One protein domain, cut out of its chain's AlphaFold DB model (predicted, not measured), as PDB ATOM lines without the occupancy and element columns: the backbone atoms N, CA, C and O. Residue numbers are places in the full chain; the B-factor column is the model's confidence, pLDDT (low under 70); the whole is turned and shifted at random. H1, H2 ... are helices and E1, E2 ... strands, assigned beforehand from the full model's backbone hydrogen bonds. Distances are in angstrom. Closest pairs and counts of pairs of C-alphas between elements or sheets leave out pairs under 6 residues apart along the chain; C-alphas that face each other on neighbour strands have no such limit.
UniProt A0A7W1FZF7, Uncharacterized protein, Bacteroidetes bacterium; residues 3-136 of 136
ATOM      1  N   PHE A   3      11.854  12.735 -43.572       97.38
ATOM      2  CA  PHE A   3      11.343  11.906 -42.485       97.38
ATOM      3  C   PHE A   3      10.576  12.707 -41.437       97.38
ATOM      4  O   PHE A   3      10.950  13.822 -41.070       97.38
ATOM      5  N   VAL A   4       9.537  12.065 -40.910       97.31
ATOM      6  CA  VAL A   4       8.726  12.522 -39.775       97.31
ATOM      7  C   VAL A   4       8.640  11.426 -38.709       97.31
ATOM      8  O   VAL A   4       9.078  10.293 -38.931       97.31
ATOM      9  N   GLY A   5       8.103  11.758 -37.533       95.44
ATOM     10  CA  GLY A   5       7.946  10.804 -36.431       95.44
ATOM     11  C   GLY A   5       7.015   9.645 -36.799       95.44
ATOM     12  O   GLY A   5       6.079   9.808 -37.570       95.44
ATOM     13  N   GLY A   6       7.265   8.452 -36.260       93.94
ATOM     14  CA  GLY A   6       6.435   7.270 -36.509       93.94
ATOM     15  C   GLY A   6       7.268   6.008 -36.701       93.94
ATOM     16  O   GLY A   6       8.434   5.980 -36.321       93.94
ATOM     17  N   ALA A   7       6.666   4.961 -37.275       94.31
ATOM     18  CA  ALA A   7       7.307   3.655 -37.486       94.31
ATOM     19  C   ALA A   7       7.971   3.077 -36.215       94.31
ATOM     20  O   ALA A   7       9.067   2.522 -36.260       94.31
ATOM     21  N   PHE A   8       7.309   3.235 -35.066       93.50
ATOM     22  CA  PHE A   8       7.780   2.705 -33.788       93.50
ATOM     23  C   PHE A   8       7.737   1.174 -33.782       93.50
ATOM     24  O   PHE A   8       6.719   0.567 -34.116       93.50
ATOM     25  N   MET A   9       8.822   0.551 -33.330       89.50
ATOM     26  CA  MET A   9       8.910  -0.881 -33.066       89.50
ATOM     27  C   MET A   9       8.746  -1.177 -31.573       89.50
ATOM     28  O   MET A   9       8.883  -0.309 -30.710       89.50
ATOM     29  N   ARG A  10       8.504  -2.449 -31.231       84.81
ATOM     30  CA  ARG A  10       8.337  -2.899 -29.836       84.81
ATOM     31  C   ARG A  10       9.502  -2.482 -28.925       84.81
ATOM     32  O   ARG A  10       9.282  -2.145 -27.765       84.81
ATOM     33  N   SER A  11      10.726  -2.506 -29.445       90.88
ATOM     34  CA  SER A  11      11.949  -2.125 -28.727       90.88
ATOM     35  C   SER A  11      12.076  -0.624 -28.458       90.88
ATOM     36  O   SER A  11      12.955  -0.219 -27.699       90.88
ATOM     37  N   ASP A  12      11.209   0.207 -29.040       91.31
ATOM     38  CA  ASP A  12      11.340   1.662 -28.989       91.31
ATOM     39  C   ASP A  12      10.608   2.305 -27.815       91.31
ATOM     40  O   ASP A  12      10.808   3.488 -27.557       91.31
ATOM     41  N   LEU A  13       9.811   1.543 -27.059       93.50
ATOM     42  CA  LEU A  13       9.002   2.050 -25.945       93.50
ATOM     43  C   LEU A  13       9.393   1.517 -24.538       93.50
ATOM     44  O   LEU A  13       8.507   1.368 -23.694       93.50
ATOM     45  N   PRO A  14      10.678   1.226 -24.216       95.00
ATOM     46  CA  PRO A  14      11.040   0.570 -22.956       95.00
ATOM     47  C   PRO A  14      10.893   1.481 -21.728       95.00
ATOM     48  O   PRO A  14      10.585   1.008 -20.635       95.00
ATOM     49  N   SER A  15      11.099   2.794 -21.879       95.19
ATOM     50  CA  SER A  15      11.048   3.757 -20.773       95.19
ATOM     51  C   SER A  15       9.716   4.510 -20.727       95.19
ATOM     52  O   SER A  15       8.926   4.492 -21.673       95.19
ATOM     53  N   ARG A  16       9.421   5.161 -19.593       96.38
ATOM     54  CA  ARG A  16       8.250   6.052 -19.474       96.38
ATOM     55  C   ARG A  16       8.368   7.257 -20.406       96.38
ATOM     56  O   ARG A  16       7.405   7.591 -21.075       96.38
ATOM     57  N   GLU A  17       9.559   7.833 -20.493       94.81
ATOM     58  CA  GLU A  17       9.880   8.955 -21.378       94.81
ATOM     59  C   GLU A  17       9.596   8.626 -22.852       94.81
ATOM     60  O   GLU A  17       8.841   9.330 -23.507       94.81
ATOM     61  N   LYS A  18      10.088   7.490 -23.363       94.44
ATOM     62  CA  LYS A  18       9.839   7.090 -24.758       94.44
ATOM     63  C   LYS A  18       8.353   6.840 -25.044       94.44
ATOM     64  O   LYS A  18       7.877   7.135 -26.135       94.44
ATOM     65  N   ARG A  19       7.611   6.324 -24.057       95.25
ATOM     66  CA  ARG A  19       6.149   6.178 -24.139       95.25
ATOM     67  C   ARG A  19       5.429   7.523 -24.132       95.25
ATOM     68  O   ARG A  19       4.426   7.649 -24.824       95.25
ATOM     69  N   PHE A  20       5.935   8.504 -23.388       95.81
ATOM     70  CA  PHE A  20       5.415   9.867 -23.414       95.81
ATOM     71  C   PHE A  20       5.611  10.502 -24.794       95.81
ATOM     72  O   PHE A  20       4.642  10.998 -25.354       95.81
ATOM     73  N   GLU A  21       6.802  10.391 -25.391       95.06
ATOM     74  CA  GLU A  21       7.050  10.915 -26.746       95.06
ATOM     75  C   GLU A  21       6.165  10.253 -27.808       95.06
ATOM     76  O   GLU A  21       5.643  10.920 -28.698       95.06
ATOM     77  N   PHE A  22       5.942   8.941 -27.692       95.25
ATOM     78  CA  PHE A  22       4.999   8.238 -28.557       95.25
ATOM     79  C   PHE A  22       3.561   8.734 -28.370       95.25
ATOM     80  O   PHE A  22       2.897   9.058 -29.349       95.25
ATOM     81  N   LEU A  23       3.087   8.837 -27.122       95.69
ATOM     82  CA  LEU A  23       1.742   9.329 -26.826       95.69
ATOM     83  C   LEU A  23       1.548  10.763 -27.327       95.69
ATOM     84  O   LEU A  23       0.523  11.056 -27.928       95.69
ATOM     85  N   ARG A  24       2.537  11.637 -27.124       94.44
ATOM     86  CA  ARG A  24       2.528  13.031 -27.579       94.44
ATOM     87  C   ARG A  24       2.277  13.133 -29.084       94.44
ATOM     88  O   ARG A  24       1.450  13.942 -29.497       94.44
ATOM     89  N   LEU A  25       2.939  12.297 -29.887       94.31
ATOM     90  CA  LEU A  25       2.717  12.241 -31.337       94.31
ATOM     91  C   LEU A  25       1.298  11.790 -31.718       94.31
ATOM     92  O   LEU A  25       0.850  12.126 -32.803       94.31
ATOM     93  N   LEU A  26       0.601  11.038 -30.857       94.62
ATOM     94  CA  LEU A  26      -0.778  10.589 -31.099       94.62
ATOM     95  C   LEU A  26      -1.840  11.606 -30.668       94.62
ATOM     96  O   LEU A  26      -2.955  11.570 -31.179       94.62
ATOM     97  N   VAL A  27      -1.537  12.450 -29.678       96.56
ATOM     98  CA  VAL A  27      -2.516  13.367 -29.054       96.56
ATOM     99  C   VAL A  27      -2.321  14.831 -29.448       96.56
ATOM    100  O   VAL A  27      -2.999  15.704 -28.911       96.56
ATOM    101  N   SER A  28      -1.387  15.115 -30.353       95.56
ATOM    102  CA  SER A  28      -1.129  16.448 -30.901       95.56
ATOM    103  C   SER A  28      -1.102  16.394 -32.422       95.56
ATOM    104  O   SER A  28      -0.837  15.340 -32.986       95.56
ATOM    105  N   ASP A  29      -1.284  17.540 -33.078       96.56
ATOM    106  CA  ASP A  29      -1.212  17.625 -34.546       96.56
ATOM    107  C   ASP A  29       0.234  17.697 -35.081       96.56
ATOM    108  O   ASP A  29       0.459  18.097 -36.228       96.56
ATOM    109  N   ASP A  30       1.246  17.463 -34.239       95.56
ATOM    110  CA  ASP A  30       2.643  17.664 -34.628       95.56
ATOM    111  C   ASP A  30       3.038  16.742 -35.778       95.56
ATOM    112  O   ASP A  30       3.782  17.164 -36.665       95.56
ATOM    113  N   LEU A  31       2.529  15.507 -35.800       96.06
ATOM    114  CA  LEU A  31       2.810  14.560 -36.871       96.06
ATOM    115  C   LEU A  31       2.187  15.025 -38.192       96.06
ATOM    116  O   LEU A  31       2.886  15.127 -39.199       96.06
ATOM    117  N   GLU A  32       0.905  15.376 -38.189       96.81
ATOM    118  CA  GLU A  32       0.163  15.843 -39.360       96.81
ATOM    119  C   GLU A  32       0.780  17.126 -39.923       96.81
ATOM    120  O   GLU A  32       1.021  17.243 -41.128       96.81
ATOM    121  N   LYS A  33       1.114  18.080 -39.046       97.38
ATOM    122  CA  LYS A  33       1.785  19.327 -39.432       97.38
ATOM    123  C   LYS A  33       3.208  19.073 -39.936       97.38
ATOM    124  O   LYS A  33       3.633  19.751 -40.870       97.38
ATOM    125  N   SER A  34       3.930  18.097 -39.379       97.62
ATOM    126  CA  SER A  34       5.248  17.679 -39.882       97.62
ATOM    127  C   SER A  34       5.152  17.053 -41.271       97.62
ATOM    128  O   SER A  34       5.987  17.344 -42.125       97.62
ATOM    129  N   ILE A  35       4.125  16.238 -41.536       98.06
ATOM    130  CA  ILE A  35       3.867  15.657 -42.862       98.06
ATOM    131  C   ILE A  35       3.572  16.765 -43.878       98.06
ATOM    132  O   ILE A  35       4.156  16.771 -44.961       98.06
ATOM    133  N   ALA A  36       2.713  17.726 -43.526       98.12
ATOM    134  CA  ALA A  36       2.380  18.855 -44.395       98.12
ATOM    135  C   ALA A  36       3.603  19.740 -44.698       98.12
ATOM    136  O   ALA A  36       3.882  20.031 -45.864       98.12
ATOM    137  N   LEU A  37       4.372  20.110 -43.666       98.38
ATOM    138  CA  LEU A  37       5.626  20.854 -43.813       98.38
ATOM    139  C   LEU A  37       6.623  20.091 -44.695       98.38
ATOM    140  O   LEU A  37       7.158  20.646 -45.654       98.38
ATOM    141  N   SER A  38       6.837  18.808 -44.404       98.25
ATOM    142  CA  SER A  38       7.768  17.955 -45.146       98.25
ATOM    143  C   SER A  38       7.360  17.799 -46.610       98.25
ATOM    144  O   SER A  38       8.224  17.863 -47.477       98.25
ATOM    145  N   SER A  39       6.063  17.671 -46.912       98.25
ATOM    146  CA  SER A  39       5.552  17.625 -48.293       98.25
ATOM    147  C   SER A  39       5.879  18.911 -49.058       98.25
ATOM    148  O   SER A  39       6.366  18.860 -50.188       98.25
ATOM    149  N   SER A  40       5.691  20.077 -48.428       98.31
ATOM    150  CA  SER A  40       6.041  21.373 -49.027       98.31
ATOM    151  C   SER A  40       7.544  21.502 -49.314       98.31
ATOM    152  O   SER A  40       7.955  21.966 -50.385       98.31
ATOM    153  N   VAL A  41       8.381  21.044 -48.378       98.56
ATOM    154  CA  VAL A  41       9.842  21.054 -48.523       98.56
ATOM    155  C   VAL A  41      10.314  20.068 -49.591       98.56
ATOM    156  O   VAL A  41      11.118  20.447 -50.436       98.56
ATOM    157  N   VAL A  42       9.780  18.845 -49.635       98.19
ATOM    158  CA  VAL A  42      10.136  17.844 -50.657       98.19
ATOM    159  C   VAL A  42       9.787  18.330 -52.064       98.19
ATOM    160  O   VAL A  42      10.632  18.248 -52.951       98.19
ATOM    161  N   LYS A  43       8.606  18.933 -52.263       98.00
ATOM    162  CA  LYS A  43       8.239  19.552 -53.552       98.00
ATOM    163  C   LYS A  43       9.203  20.666 -53.959       98.00
ATOM    164  O   LYS A  43       9.497  20.843 -55.139       98.00
ATOM    165  N   SER A  44       9.699  21.422 -52.981       98.31
ATOM    166  CA  SER A  44      10.672  22.489 -53.223       98.31
ATOM    167  C   SER A  44      12.057  21.928 -53.543       98.31
ATOM    168  O   SER A  44      12.712  22.461 -54.433       98.31
ATOM    169  N   PHE A  45      12.476  20.822 -52.914       98.19
ATOM    170  CA  PHE A  45      13.681  20.091 -53.321       98.19
ATOM    171  C   PHE A  45      13.595  19.642 -54.771       98.19
ATOM    172  O   PHE A  45      14.484  19.967 -55.545       98.19
ATOM    173  N   GLU A  46      12.523  18.949 -55.150       97.25
ATOM    174  CA  GLU A  46      12.372  18.437 -56.511       97.25
ATOM    175  C   GLU A  46      12.408  19.564 -57.548       97.25
ATOM    176  O   GLU A  46      13.143  19.486 -58.528       97.25
ATOM    177  N   LYS A  47      11.707  20.671 -57.277       97.88
ATOM    178  CA  LYS A  47      11.660  21.832 -58.174       97.88
ATOM    179  C   LYS A  47      12.988  22.592 -58.285       97.88
ATOM    180  O   LYS A  47      13.338  23.025 -59.376       97.88
ATOM    181  N   ILE A  48      13.666  22.859 -57.168       98.19
ATOM    182  CA  ILE A  48      14.830  23.769 -57.128       98.19
ATOM    183  C   ILE A  48      16.137  23.016 -57.363       98.19
ATOM    184  O   ILE A  48      17.048  23.546 -57.996       98.19
ATOM    185  N   LEU A  49      16.240  21.791 -56.849       97.38
ATOM    186  CA  LEU A  49      17.440  20.973 -56.995       97.38
ATOM    187  C   LEU A  49      17.444  20.177 -58.300       97.38
ATOM    188  O   LEU A  49      18.512  19.677 -58.653       97.38
ATOM    189  N   ASP A  50      16.299  20.089 -58.988       95.94
ATOM    190  CA  ASP A  50      16.087  19.295 -60.204       95.94
ATOM    191  C   ASP A  50      16.454  17.815 -59.997       95.94
ATOM    192  O   ASP A  50      17.150  17.180 -60.788       95.94
ATOM    193  N   VAL A  51      16.020  17.265 -58.859       93.12
ATOM    194  CA  VAL A  51      16.226  15.859 -58.487       93.12
ATOM    195  C   VAL A  51      14.887  15.189 -58.250       93.12
ATOM    196  O   VAL A  51      13.983  15.779 -57.666       93.12
ATOM    197  N   LYS A  52      14.766  13.928 -58.658       93.69
ATOM    198  CA  LYS A  52      13.534  13.171 -58.434       93.69
ATOM    199  C   LYS A  52      13.319  12.910 -56.952       93.69
ATOM    200  O   LYS A  52      14.252  12.545 -56.228       93.69
ATOM    201  N   THR A  53      12.071  13.029 -56.524       94.81
ATOM    202  CA  THR A  53      11.669  12.575 -55.198       94.81
ATOM    203  C   THR A  53      11.943  11.072 -55.048       94.81
ATOM    204  O   THR A  53      11.543  10.269 -55.887       94.81
ATOM    205  N   ALA A  54      12.650  10.685 -53.980       92.50
ATOM    206  CA  ALA A  54      12.984   9.284 -53.746       92.50
ATOM    207  C   ALA A  54      11.744   8.459 -53.381       92.50
ATOM    208  O   ALA A  54      10.944   8.856 -52.530       92.50
ATOM    209  N   GLY A  55      11.645   7.290 -54.002       91.94
ATOM    210  CA  GLY A  55      10.642   6.268 -53.782       91.94
ATOM    211  C   GLY A  55      11.214   4.979 -53.172       91.94
ATOM    212  O   GLY A  55      12.424   4.819 -53.002       91.94
ATOM    213  N   PRO A  56      10.355   3.980 -52.891       88.44
ATOM    214  CA  PRO A  56      10.753   2.737 -52.217       88.44
ATOM    215  C   PRO A  56      11.816   1.895 -52.940       88.44
ATOM    216  O   PRO A  56      12.421   1.020 -52.328       88.44
ATOM    217  N   LYS A  57      12.018   2.114 -54.245       90.12
ATOM    218  CA  LYS A  57      13.014   1.394 -55.055       90.12
ATOM    219  C   LYS A  57      14.407   2.018 -54.986       90.12
ATOM    220  O   LYS A  57      15.365   1.359 -55.371       90.12
ATOM    221  N   ASP A  58      14.512   3.253 -54.502       89.50
ATOM    222  CA  ASP A  58      15.760   4.009 -54.546       89.50
ATOM    223  C   ASP A  58      16.668   3.713 -53.346       89.50
ATOM    224  O   ASP A  58      17.878   3.889 -53.437       89.50
ATOM    225  N   ALA A  59      16.106   3.234 -52.229       87.25
ATOM    226  CA  ALA A  59      16.876   2.814 -51.063       87.25
ATOM    227  C   ALA A  59      16.170   1.715 -50.254       87.25
ATOM    228  O   ALA A  59      15.005   1.835 -49.876       87.25
ATOM    229  N   THR A  60      16.902   0.656 -49.904       88.25
ATOM    230  CA  THR A  60      16.366  -0.505 -49.165       88.25
ATOM    231  C   THR A  60      15.868  -0.158 -47.761       88.25
ATOM    232  O   THR A  60      14.932  -0.779 -47.260       88.25
ATOM    233  N   TYR A  61      16.431   0.861 -47.110       86.31
ATOM    234  CA  TYR A  61      15.972   1.269 -45.780       86.31
ATOM    235  C   TYR A  61      14.562   1.885 -45.799       86.31
ATOM    236  O   TYR A  61      13.890   1.886 -44.763       86.31
ATOM    237  N   LEU A  62      14.085   2.372 -46.955       90.06
ATOM    238  CA  LEU A  62      12.731   2.922 -47.100       90.06
ATOM    239  C   LEU A  62      11.649   1.849 -46.978       90.06
ATOM    240  O   LEU A  62      10.522   2.166 -46.610       90.06
ATOM    241  N   ILE A  63      11.995   0.584 -47.230       89.25
ATOM    242  CA  ILE A  63      11.089  -0.558 -47.051       89.25
ATOM    243  C   ILE A  63      11.330  -1.312 -45.735       89.25
ATOM    244  O   ILE A  63      10.422  -1.966 -45.236       89.25
ATOM    245  N   GLN A  64      12.537  -1.237 -45.163       86.94
ATOM    246  CA  GLN A  64      12.911  -2.019 -43.972       86.94
ATOM    247  C   GLN A  64      12.720  -1.278 -42.642       86.94
ATOM    248  O   GLN A  64      12.585  -1.925 -41.607       86.94
ATOM    249  N   GLY A  65      12.727   0.057 -42.642       86.50
ATOM    250  CA  GLY A  65      12.711   0.853 -41.408       86.50
ATOM    251  C   GLY A  65      11.828   2.092 -41.461       86.50
ATOM    252  O   GLY A  65      11.922   2.940 -40.575       86.50
ATOM    253  N   CYS A  66      11.003   2.215 -42.499       94.69
ATOM    254  CA  CYS A  66      10.113   3.349 -42.692       94.69
ATOM    255  C   CYS A  66       8.688   2.871 -42.985       94.69
ATOM    256  O   CYS A  66       8.484   1.774 -43.503       94.69
ATOM    257  N   LEU A  67       7.705   3.718 -42.685       94.88
ATOM    258  CA  LEU A  67       6.338   3.571 -43.182       94.88
ATOM    259  C   LEU A  67       6.039   4.727 -44.142       94.88
ATOM    260  O   LEU A  67       6.336   5.875 -43.800       94.88
ATOM    261  N   PRO A  68       5.473   4.470 -45.332       94.50
ATOM    262  CA  PRO A  68       5.096   5.543 -46.240       94.50
ATOM    263  C   PRO A  68       3.944   6.360 -45.650       94.50
ATOM    264  O   PRO A  68       3.051   5.819 -44.996       94.50
ATOM    265  N   THR A  69       3.955   7.666 -45.906       96.06
ATOM    266  CA  THR A  69       2.783   8.518 -45.678       96.06
ATOM    267  C   THR A  69       1.943   8.608 -46.953       96.06
ATOM    268  O   THR A  69       2.287   8.034 -47.985       96.06
ATOM    269  N   LEU A  70       0.843   9.362 -46.904       95.69
ATOM    270  CA  LEU A  70       0.063   9.704 -48.100       95.69
ATOM    271  C   LEU A  70       0.758  10.744 -49.000       95.69
ATOM    272  O   LEU A  70       0.273  11.016 -50.093       95.69
ATOM    273  N   GLN A  71       1.853  11.356 -48.539       97.06
ATOM    274  CA  GLN A  71       2.614  12.350 -49.291       97.06
ATOM    275  C   GLN A  71       3.860  11.694 -49.888       97.06
ATOM    276  O   GLN A  71       4.668  11.097 -49.172       97.06
ATOM    277  N   GLU A  72       4.020  11.813 -51.204       95.56
ATOM    278  CA  GLU A  72       5.173  11.268 -51.918       95.56
ATOM    279  C   GLU A  72       6.490  11.840 -51.369       95.56
ATOM    280  O   GLU A  72       6.597  13.028 -51.063       95.56
ATOM    281  N   GLY A  73       7.486  10.970 -51.182       95.94
ATOM    282  CA  GLY A  73       8.787  11.346 -50.631       95.94
ATOM    283  C   GLY A  73       8.811  11.676 -49.140       95.94
ATOM    284  O   GLY A  73       9.872  12.067 -48.645       95.94
ATOM    285  N   VAL A  74       7.689  11.533 -48.425       97.81
ATOM    286  CA  VAL A  74       7.605  11.730 -46.973       97.81
ATOM    287  C   VAL A  74       7.336  10.396 -46.290       97.81
ATOM    288  O   VAL A  74       6.333   9.725 -46.553       97.81
ATOM    289  N   TYR A  75       8.224  10.034 -45.369       97.50
ATOM    290  CA  TYR A  75       8.211   8.740 -44.699       97.50
ATOM    291  C   TYR A  75       8.217   8.897 -43.178       97.50
ATOM    292  O   TYR A  75       8.960   9.699 -42.615       97.50
ATOM    293  N   CYS A  76       7.427   8.086 -42.486       96.19
ATOM    294  CA  CYS A  76       7.528   7.942 -41.042       96.19
ATOM    295  C   CYS A  76       8.744   7.078 -40.706       96.19
ATOM    296  O   CYS A  76       8.866   5.956 -41.205       96.19
ATOM    297  N   ARG A  77       9.618   7.574 -39.828       95.00
ATOM    298  CA  ARG A  77      10.789   6.847 -39.331       95.00
ATOM    299  C   ARG A  77      11.052   7.214 -37.877       95.00
ATOM    300  O   ARG A  77      11.018   8.391 -37.513       95.00
ATOM    301  N   ASN A  78      11.397   6.224 -37.058       93.31
ATOM    302  CA  ASN A  78      11.635   6.444 -35.633       93.31
ATOM    303  C   ASN A  78      13.052   6.971 -35.324       93.31
ATOM    304  O   ASN A  78      13.790   6.423 -34.499       93.31
ATOM    305  N   LEU A  79      13.449   8.048 -36.001       93.38
ATOM    306  CA  LEU A  79      14.665   8.782 -35.672       93.38
ATOM    307  C   LEU A  79      14.472   9.519 -34.341       93.38
ATOM    308  O   LEU A  79      13.368   9.903 -33.965       93.38
ATOM    309  N   GLN A  80      15.551   9.729 -33.591       91.31
ATOM    310  CA  GLN A  80      15.439  10.383 -32.287       91.31
ATOM    311  C   GLN A  80      14.893  11.813 -32.426       91.31
ATOM    312  O   GLN A  80      13.918  12.173 -31.774       91.31
ATOM    313  N   LEU A  81      15.439  12.608 -33.346       91.62
ATOM    314  CA  LEU A  81      14.989  13.990 -33.541       91.62
ATOM    315  C   LEU A  81      13.518  14.092 -33.970       91.62
ATOM    316  O   LEU A  81      12.852  15.051 -33.597       91.62
ATOM    317  N   THR A  82      12.985  13.091 -34.679       93.25
ATOM    318  CA  THR A  82      11.607  13.129 -35.192       93.25
ATOM    319  C   THR A  82      10.541  12.885 -34.119       93.25
ATOM    320  O   THR A  82       9.364  13.122 -34.378       93.25
ATOM    321  N   ARG A  83      10.928  12.443 -32.912       88.25
ATOM    322  CA  ARG A  83      10.012  12.310 -31.763       88.25
ATOM    323  C   ARG A  83      10.276  13.310 -30.640       88.25
ATOM    324  O   ARG A  83       9.316  13.748 -30.022       88.25
ATOM    325  N   TYR A  84      11.531  13.705 -30.415       92.25
ATOM    326  CA  TYR A  84      11.916  14.583 -29.299       92.25
ATOM    327  C   TYR A  84      11.692  16.081 -29.554       92.25
ATOM    328  O   TYR A  84      11.691  16.865 -28.609       92.25
ATOM    329  N   ILE A  85      11.512  16.503 -30.809       94.56
ATOM    330  CA  ILE A  85      11.131  17.886 -31.120       94.56
ATOM    331  C   ILE A  85       9.611  18.015 -30.961       94.56
ATOM    332  O   ILE A  85       8.844  17.324 -31.631       94.56
ATOM    333  N   HIS A  86       9.182  18.895 -30.054       94.75
ATOM    334  CA  HIS A  86       7.769  19.149 -29.725       94.75
ATOM    335  C   HIS A  86       7.208  20.300 -30.567       94.75
ATOM    336  O   HIS A  86       6.831  21.351 -30.054       94.75
ATOM    337  N   SER A  87       7.286  20.139 -31.884       94.75
ATOM    338  CA  SER A  87       6.815  21.095 -32.884       94.75
ATOM    339  C   SER A  87       6.758  20.390 -34.241       94.75
ATOM    340  O   SER A  87       7.478  19.402 -34.434       94.75
ATOM    341  N   PRO A  88       6.000  20.917 -35.222       95.06
ATOM    342  CA  PRO A  88       6.152  20.506 -36.610       95.06
ATOM    343  C   PRO A  88       7.623  20.562 -37.037       95.06
ATOM    344  O   PRO A  88       8.297  21.571 -36.811       95.06
ATOM    345  N   LEU A  89       8.111  19.480 -37.640       95.94
ATOM    346  CA  LEU A  89       9.503  19.319 -38.052       95.94
ATOM    347  C   LEU A  89       9.602  18.700 -39.444       95.94
ATOM    348  O   LEU A  89       8.704  18.001 -39.911       95.94
ATOM    349  N   VAL A  90      10.744  18.925 -40.084       97.06
ATOM    350  CA  VAL A  90      11.149  18.247 -41.312       97.06
ATOM    351  C   VAL A  90      12.575  17.745 -41.125       97.06
ATOM    352  O   VAL A  90      13.489  18.528 -40.882       97.06
ATOM    353  N   TYR A  91      12.774  16.434 -41.226       97.38
ATOM    354  CA  TYR A  91      14.111  15.858 -41.351       97.38
ATOM    355  C   TYR A  91      14.351  15.585 -42.835       97.38
ATOM    356  O   TYR A  91      13.986  14.525 -43.340       97.38
ATOM    357  N   GLY A  92      14.883  16.561 -43.568       96.06
ATOM    358  CA  GLY A  92      15.088  16.423 -45.008       96.06
ATOM    359  C   GLY A  92      16.405  15.725 -45.342       96.06
ATOM    360  O   GLY A  92      17.478  16.185 -44.956       96.06
ATOM    361  N   GLU A  93      16.324  14.655 -46.127       94.62
ATOM    362  CA  GLU A  93      17.463  14.131 -46.881       94.62
ATOM    363  C   GLU A  93      17.367  14.698 -48.299       94.62
ATOM    364  O   GLU A  93      16.633  14.186 -49.153       94.62
ATOM    365  N   SER A  94      18.032  15.840 -48.499       95.31
ATOM    366  CA  SER A  94      17.893  16.668 -49.701       95.31
ATOM    367  C   SER A  94      18.560  16.058 -50.932       95.31
ATOM    368  O   SER A  94      18.011  16.171 -52.020       95.31
ATOM    369  N   LEU A  95      19.717  15.412 -50.765       94.81
ATOM    370  CA  LEU A  95      20.531  14.840 -51.842       94.81
ATOM    371  C   LEU A  95      21.094  13.480 -51.411       94.81
ATOM    372  O   LEU A  95      21.488  13.312 -50.255       94.81
ATOM    373  N   TYR A  96      21.182  12.526 -52.342       89.25
ATOM    374  CA  TYR A  96      21.857  11.255 -52.085       89.25
ATOM    375  C   TYR A  96      23.368  11.405 -52.158       89.25
ATOM    376  O   TYR A  96      23.916  11.781 -53.189       89.25
ATOM    377  N   GLN A  97      24.041  11.047 -51.067       83.31
ATOM    378  CA  GLN A  97      25.498  11.128 -50.977       83.31
ATOM    379  C   GLN A  97      26.192  10.123 -51.904       83.31
ATOM    380  O   GLN A  97      27.262  10.420 -52.415       83.31
ATOM    381  N   ASP A  98      25.549   8.995 -52.212       87.31
ATOM    382  CA  ASP A  98      26.093   7.986 -53.132       87.31
ATOM    383  C   ASP A  98      25.848   8.334 -54.613       87.31
ATOM    384  O   ASP A  98      26.280   7.614 -55.515       87.31
ATOM    385  N   ASN A  99      25.159   9.447 -54.894       92.12
ATOM    386  CA  ASN A  99      25.041   9.962 -56.249       92.12
ATOM    387  C   ASN A  99      26.353  10.657 -56.642       92.12
ATOM    388  O   ASN A  99      26.752  11.665 -56.055       92.12
ATOM    389  N   ILE A 100      27.022  10.119 -57.662       94.38
ATOM    390  CA  ILE A 100      28.339  10.597 -58.090       94.38
ATOM    391  C   ILE A 100      28.322  12.045 -58.597       94.38
ATOM    392  O   ILE A 100      29.314  12.758 -58.446       94.38
ATOM    393  N   ASP A 101      27.217  12.501 -59.181       94.81
ATOM    394  CA  ASP A 101      27.108  13.859 -59.703       94.81
ATOM    395  C   ASP A 101      26.874  14.864 -58.571       94.81
ATOM    396  O   ASP A 101      27.535  15.904 -58.540       94.81
ATOM    397  N   GLU A 102      26.075  14.506 -57.561       95.19
ATOM    398  CA  GLU A 102      25.969  15.299 -56.328       95.19
ATOM    399  C   GLU A 102      27.302  15.359 -55.579       95.19
ATOM    400  O   GLU A 102      27.720  16.432 -55.146       95.19
ATOM    401  N   CYS A 103      28.030  14.240 -55.496       94.06
ATOM    402  CA  CYS A 103      29.378  14.212 -54.933       94.06
ATOM    403  C   CYS A 103      30.316  15.216 -55.616       94.06
ATOM    404  O   CYS A 103      31.070  15.911 -54.933       94.06
ATOM    405  N   LYS A 104      30.288  15.314 -56.952       95.31
ATOM    406  CA  LYS A 104      31.116  16.285 -57.686       95.31
ATOM    407  C   LYS A 104      30.703  17.716 -57.348       95.31
ATOM    408  O   LYS A 104      31.561  18.513 -56.973       95.31
ATOM    409  N   LEU A 105      29.408  18.032 -57.431       95.31
ATOM    410  CA  LEU A 105      28.877  19.378 -57.183       95.31
ATOM    411  C   LEU A 105      29.164  19.853 -55.749       95.31
ATOM    412  O   LEU A 105      29.615  20.979 -55.535       95.31
ATOM    413  N   LEU A 106      28.990  18.974 -54.761       94.00
ATOM    414  CA  LEU A 106      29.248  19.269 -53.348       94.00
ATOM    415  C   LEU A 106      30.743  19.429 -53.020       94.00
ATOM    416  O   LEU A 106      31.080  19.994 -51.973       94.00
ATOM    417  N   ASN A 107      31.641  18.975 -53.900       94.25
ATOM    418  CA  ASN A 107      33.094  19.100 -53.752       94.25
ATOM    419  C   ASN A 107      33.725  20.223 -54.585       94.25
ATOM    420  O   ASN A 107      34.922  20.458 -54.441       94.25
ATOM    421  N   MET A 108      32.952  20.955 -55.395       95.19
ATOM    422  CA  MET A 108      33.483  22.083 -56.180       95.19
ATOM    423  C   MET A 108      34.044  23.217 -55.317       95.19
ATOM    424  O   MET A 108      34.874  23.977 -55.797       95.19
ATOM    425  N   GLU A 109      33.610  23.317 -54.055       95.88
ATOM    426  CA  GLU A 109      34.100  24.324 -53.116       95.88
ATOM    427  C   GLU A 109      34.422  23.737 -51.742       95.88
ATOM    428  O   GLU A 109      33.672  22.923 -51.178       95.88
ATOM    429  N   SER A 110      35.555  24.181 -51.194       92.38
ATOM    430  CA  SER A 110      36.016  23.821 -49.850       92.38
ATOM    431  C   SER A 110      35.249  24.599 -48.779       92.38
ATOM    432  O   SER A 110      34.808  24.017 -47.786       92.38
ATOM    433  N   ASP A 111      35.012  25.889 -49.022       93.88
ATOM    434  CA  ASP A 111      34.129  26.728 -48.220       93.88
ATOM    435  C   ASP A 111      32.666  26.412 -48.559       93.88
ATOM    436  O   ASP A 111      32.108  26.862 -49.563       93.88
ATOM    437  N   LYS A 112      32.027  25.618 -47.696       87.12
ATOM    438  CA  LYS A 112      30.657  25.134 -47.909       87.12
ATOM    439  C   LYS A 112      29.617  26.251 -47.984       87.12
ATOM    440  O   LYS A 112      28.577  26.046 -48.601       87.12
ATOM    441  N   THR A 113      29.901  27.433 -47.440       91.44
ATOM    442  CA  THR A 113      28.992  28.587 -47.537       91.44
ATOM    443  C   THR A 113      28.971  29.211 -48.936       91.44
ATOM    444  O   THR A 113      27.996  29.867 -49.301       91.44
ATOM    445  N   LYS A 114      30.013  28.968 -49.742       95.31
ATOM    446  CA  LYS A 114      30.149  29.446 -51.127       95.31
ATOM    447  C   LYS A 114      29.770  28.399 -52.168       95.31
ATOM    448  O   LYS A 114      29.650  28.722 -53.344       95.31
ATOM    449  N   ASN A 115      29.572  27.149 -51.752       97.38
ATOM    450  CA  ASN A 115      29.172  26.091 -52.662       97.38
ATOM    451  C   ASN A 115      27.741  26.345 -53.173       97.38
ATOM    452  O   ASN A 115      26.778  26.267 -52.408       97.38
ATOM    453  N   ALA A 116      27.604  26.608 -54.474       96.94
ATOM    454  CA  ALA A 116      26.317  26.917 -55.095       96.94
ATOM    455  C   ALA A 116      25.274  25.803 -54.891       96.94
ATOM    456  O   ALA A 116      24.100  26.096 -54.674       96.94
ATOM    457  N   ARG A 117      25.689  24.527 -54.884       96.56
ATOM    458  CA  ARG A 117      24.773  23.398 -54.655       96.56
ATOM    459  C   ARG A 117      24.229  23.396 -53.225       96.56
ATOM    460  O   ARG A 117      23.046  23.143 -53.022       96.56
ATOM    461  N   ILE A 118      25.051  23.748 -52.237       96.44
ATOM    462  CA  ILE A 118      24.608  23.909 -50.841       96.44
ATOM    463  C   ILE A 118      23.666  25.109 -50.700       96.44
ATOM    464  O   ILE A 118      22.641  25.003 -50.028       96.44
ATOM    465  N   GLN A 119      23.967  26.225 -51.367       97.62
ATOM    466  CA  GLN A 119      23.080  27.393 -51.388       97.62
ATOM    467  C   GLN A 119      21.717  27.060 -52.012       97.62
ATOM    468  O   GLN A 119      20.692  27.462 -51.470       97.62
ATOM    469  N   GLN A 120      21.680  26.255 -53.081       97.81
ATOM    470  CA  GLN A 120      20.431  25.755 -53.664       97.81
ATOM    471  C   GLN A 120      19.631  24.888 -52.683       97.81
ATOM    472  O   GLN A 120      18.411  25.014 -52.615       97.81
ATOM    473  N   VAL A 121      20.289  24.029 -51.897       97.62
ATOM    474  CA  VAL A 121      19.615  23.240 -50.848       97.62
ATOM    475  C   VAL A 121      19.012  24.156 -49.785       97.62
ATOM    476  O   VAL A 121      17.860  23.958 -49.396       97.62
ATOM    477  N   ALA A 122      19.754  25.171 -49.337       97.69
ATOM    478  CA  ALA A 122      19.252  26.153 -48.379       97.69
ATOM    479  C   ALA A 122      18.047  26.932 -48.936       97.69
ATOM    480  O   ALA A 122      17.038  27.069 -48.245       97.69
ATOM    481  N   GLU A 123      18.116  27.361 -50.198       98.50
ATOM    482  CA  GLU A 123      17.008  28.020 -50.892       98.50
ATOM    483  C   GLU A 123      15.786  27.102 -51.002       98.50
ATOM    484  O   GLU A 123      14.660  27.518 -50.745       98.50
ATOM    485  N   ALA A 124      15.990  25.821 -51.307       98.50
ATOM    486  CA  ALA A 124      14.899  24.862 -51.397       98.50
ATOM    487  C   ALA A 124      14.196  24.634 -50.050       98.50
ATOM    488  O   ALA A 124      12.965  24.556 -50.004       98.50
ATOM    489  N   TYR A 125      14.948  24.598 -48.946       98.50
ATOM    490  CA  TYR A 125      14.369  24.619 -47.602       98.50
ATOM    491  C   TYR A 125      13.582  25.904 -47.346       98.50
ATOM    492  O   TYR A 125      12.436  25.834 -46.903       98.50
ATOM    493  N   PHE A 126      14.175  27.064 -47.634       98.44
ATOM    494  CA  PHE A 126      13.549  28.366 -47.418       98.44
ATOM    495  C   PHE A 126      12.215  28.484 -48.164       98.44
ATOM    496  O   PHE A 126      11.186  28.756 -47.544       98.44
ATOM    497  N   GLN A 127      12.202  28.175 -49.463       98.62
ATOM    498  CA  GLN A 127      10.990  28.184 -50.283       98.62
ATOM    499  C   GLN A 127       9.964  27.159 -49.802       98.62
ATOM    500  O   GLN A 127       8.779  27.469 -49.709       98.62
ATOM    501  N   GLY A 128      10.397  25.954 -49.426       98.31
ATOM    502  CA  GLY A 128       9.507  24.932 -48.876       98.31
ATOM    503  C   GLY A 128       8.817  25.362 -47.585       98.31
ATOM    504  O   GLY A 128       7.613  25.142 -47.425       98.31
ATOM    505  N   ILE A 129       9.555  26.015 -46.688       98.31
ATOM    506  CA  ILE A 129       9.023  26.562 -45.437       98.31
ATOM    507  C   ILE A 129       8.056  27.713 -45.729       98.31
ATOM    508  O   ILE A 129       6.949  27.712 -45.192       98.31
ATOM    509  N   LEU A 130       8.424  28.655 -46.605       98.31
ATOM    510  CA  LEU A 130       7.537  29.754 -47.003       98.31
ATOM    511  C   LEU A 130       6.230  29.238 -47.606       98.31
ATOM    512  O   LEU A 130       5.156  29.659 -47.185       98.31
ATOM    513  N   ASN A 131       6.307  28.280 -48.529       98.12
ATOM    514  CA  ASN A 131       5.137  27.666 -49.153       98.12
ATOM    515  C   ASN A 131       4.218  26.995 -48.118       98.12
ATOM    516  O   ASN A 131       2.997  27.082 -48.230       98.12
ATOM    517  N   TYR A 132       4.777  26.368 -47.079       97.75
ATOM    518  CA  TYR A 132       3.989  25.792 -45.986       97.75
ATOM    519  C   TYR A 132       3.316  26.862 -45.117       97.75
ATOM    520  O   TYR A 132       2.168  26.696 -44.712       97.75
ATOM    521  N   VAL A 133       4.014  27.960 -44.819       96.94
ATOM    522  CA  VAL A 133       3.469  29.048 -43.993       96.94
ATOM    523  C   VAL A 133       2.374  29.818 -44.735       96.94
ATOM    524  O   VAL A 133       1.369  30.157 -44.123       96.94
ATOM    525  N   LEU A 134       2.547  30.063 -46.037       95.25
ATOM    526  CA  LEU A 134       1.626  30.852 -46.865       95.25
ATOM    527  C   LEU A 134       0.416  30.065 -47.395       95.25
ATOM    528  O   LEU A 134      -0.514  30.672 -47.914       95.25
ATOM    529  N   SER A 135       0.435  28.731 -47.316       85.25
ATOM    530  CA  SER A 135      -0.689  27.871 -47.734       85.25
ATOM    531  C   SER A 135      -1.717  27.614 -46.627       85.25
ATOM    532  O   SER A 135      -2.688  26.891 -46.858       85.25
ATOM    533  N   LYS A 136      -1.503  28.189 -45.439       59.88
ATOM    534  CA  LYS A 136      -2.469  28.236 -44.337       59.88
ATOM    535  C   LYS A 136      -3.339  29.477 -44.435       59.88
ATOM    536  O   LYS A 136      -4.529  29.349 -44.082       59.88
TER     537      LYS A 136
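AT A GLANCE: This is residues 3 to 136 of the 136 residues of an uncharacterized protein of Bacteroidetes bacterium (UniProt A0A7W1FZF7). Two long helices, H2 and H6, cross at a steep tilt and make the core, with H1 beyond one end of H2 and H5 at the other end of the domain, by the first residues of H6. On the side of H2 away from H6 lies the short strand E1, with the small helix H3 beyond it at the end of the long link from H2; the small helix H4 packs on H1. The printed part has 134 residues with six named helices and one named strand, in the order H1, H2, H3, E1, H4, H5, H6; the class is mostly helix. It is compact, with a radius of gyration of the C-alphas of 16.0 A, and spans 47 by 35 by 28 A.

HOW THE PARTS SIT: Start at Phe 3 and pass residues 3 to 15, which hold no named element, to reach H1, residues 16 to 27. H2, residues 30 to 49, is close to H1 but not clearly touching it; the closest C-alphas, of Leu 25 and Leu 31, are 6.0 A apart, and the lines are about perpendicular at 77 degrees. Next come H3, residues 61 to 64, and E1, residues 74 to 76. E1 pairs with no named strand, but its residues 75 to 76 pair antiparallel with residues 67 to 68. Look at Ser 39 of H2 and Val 74 of E1: their C-alphas, the closest of the two elements, are 6.4 A apart. H3 touches no helix; its closest C-alpha to E1 is that of Leu 62, 7.7 A from that of Tyr 75. H4, residues 80 to 84, touches H1 at residues 21 to 25 alone, with the C-alphas of Glu 21 and Arg 83 closest at 6.0 A. H5, residues 100 to 107, and H6, residues 116 to 134, only just touch, with 3 pairs of C-alphas within 8 A; those of Leu 106 and Arg 117 are closest at 6.2 A, and the lines are about perpendicular at 84 degrees. H6 touches H2 at a steep tilt of 44 degrees, opposite ways, with the C-alphas of Val 41 and Gly 128 closest at 3.9 A. In H1, H2, H4, H5 and H6 every O i to N i+4 pair is within hydrogen-bond range; H3 is too short for such a pair.

IN THESE COORDINATES: Find C-alpha 16 at (8.250, 6.052, -19.474); from there H1 runs 16.2 A to C-alpha 27. H2 runs 27.0 A from C-alpha 30 at (2.643, 17.664, -34.628). H3 measures 4.8 A, E1 7.0 A, H4 6.2 A and H5 10.7 A. H6 runs 26.3 A to C-alpha 134 at (1.626, 30.852, -46.865).

THE WHOLE: The C-alphas farthest apart, those of Arg 16 and Met 108, are 47.3 A apart. The printed part has no cut and ends at the chain's last residue, 136. The links from H2 to H3 and from H4 to H5 are long, with 11 and 15 residues. The mean pLDDT of the printed part is 94.4, and residue 136 alone is under 70.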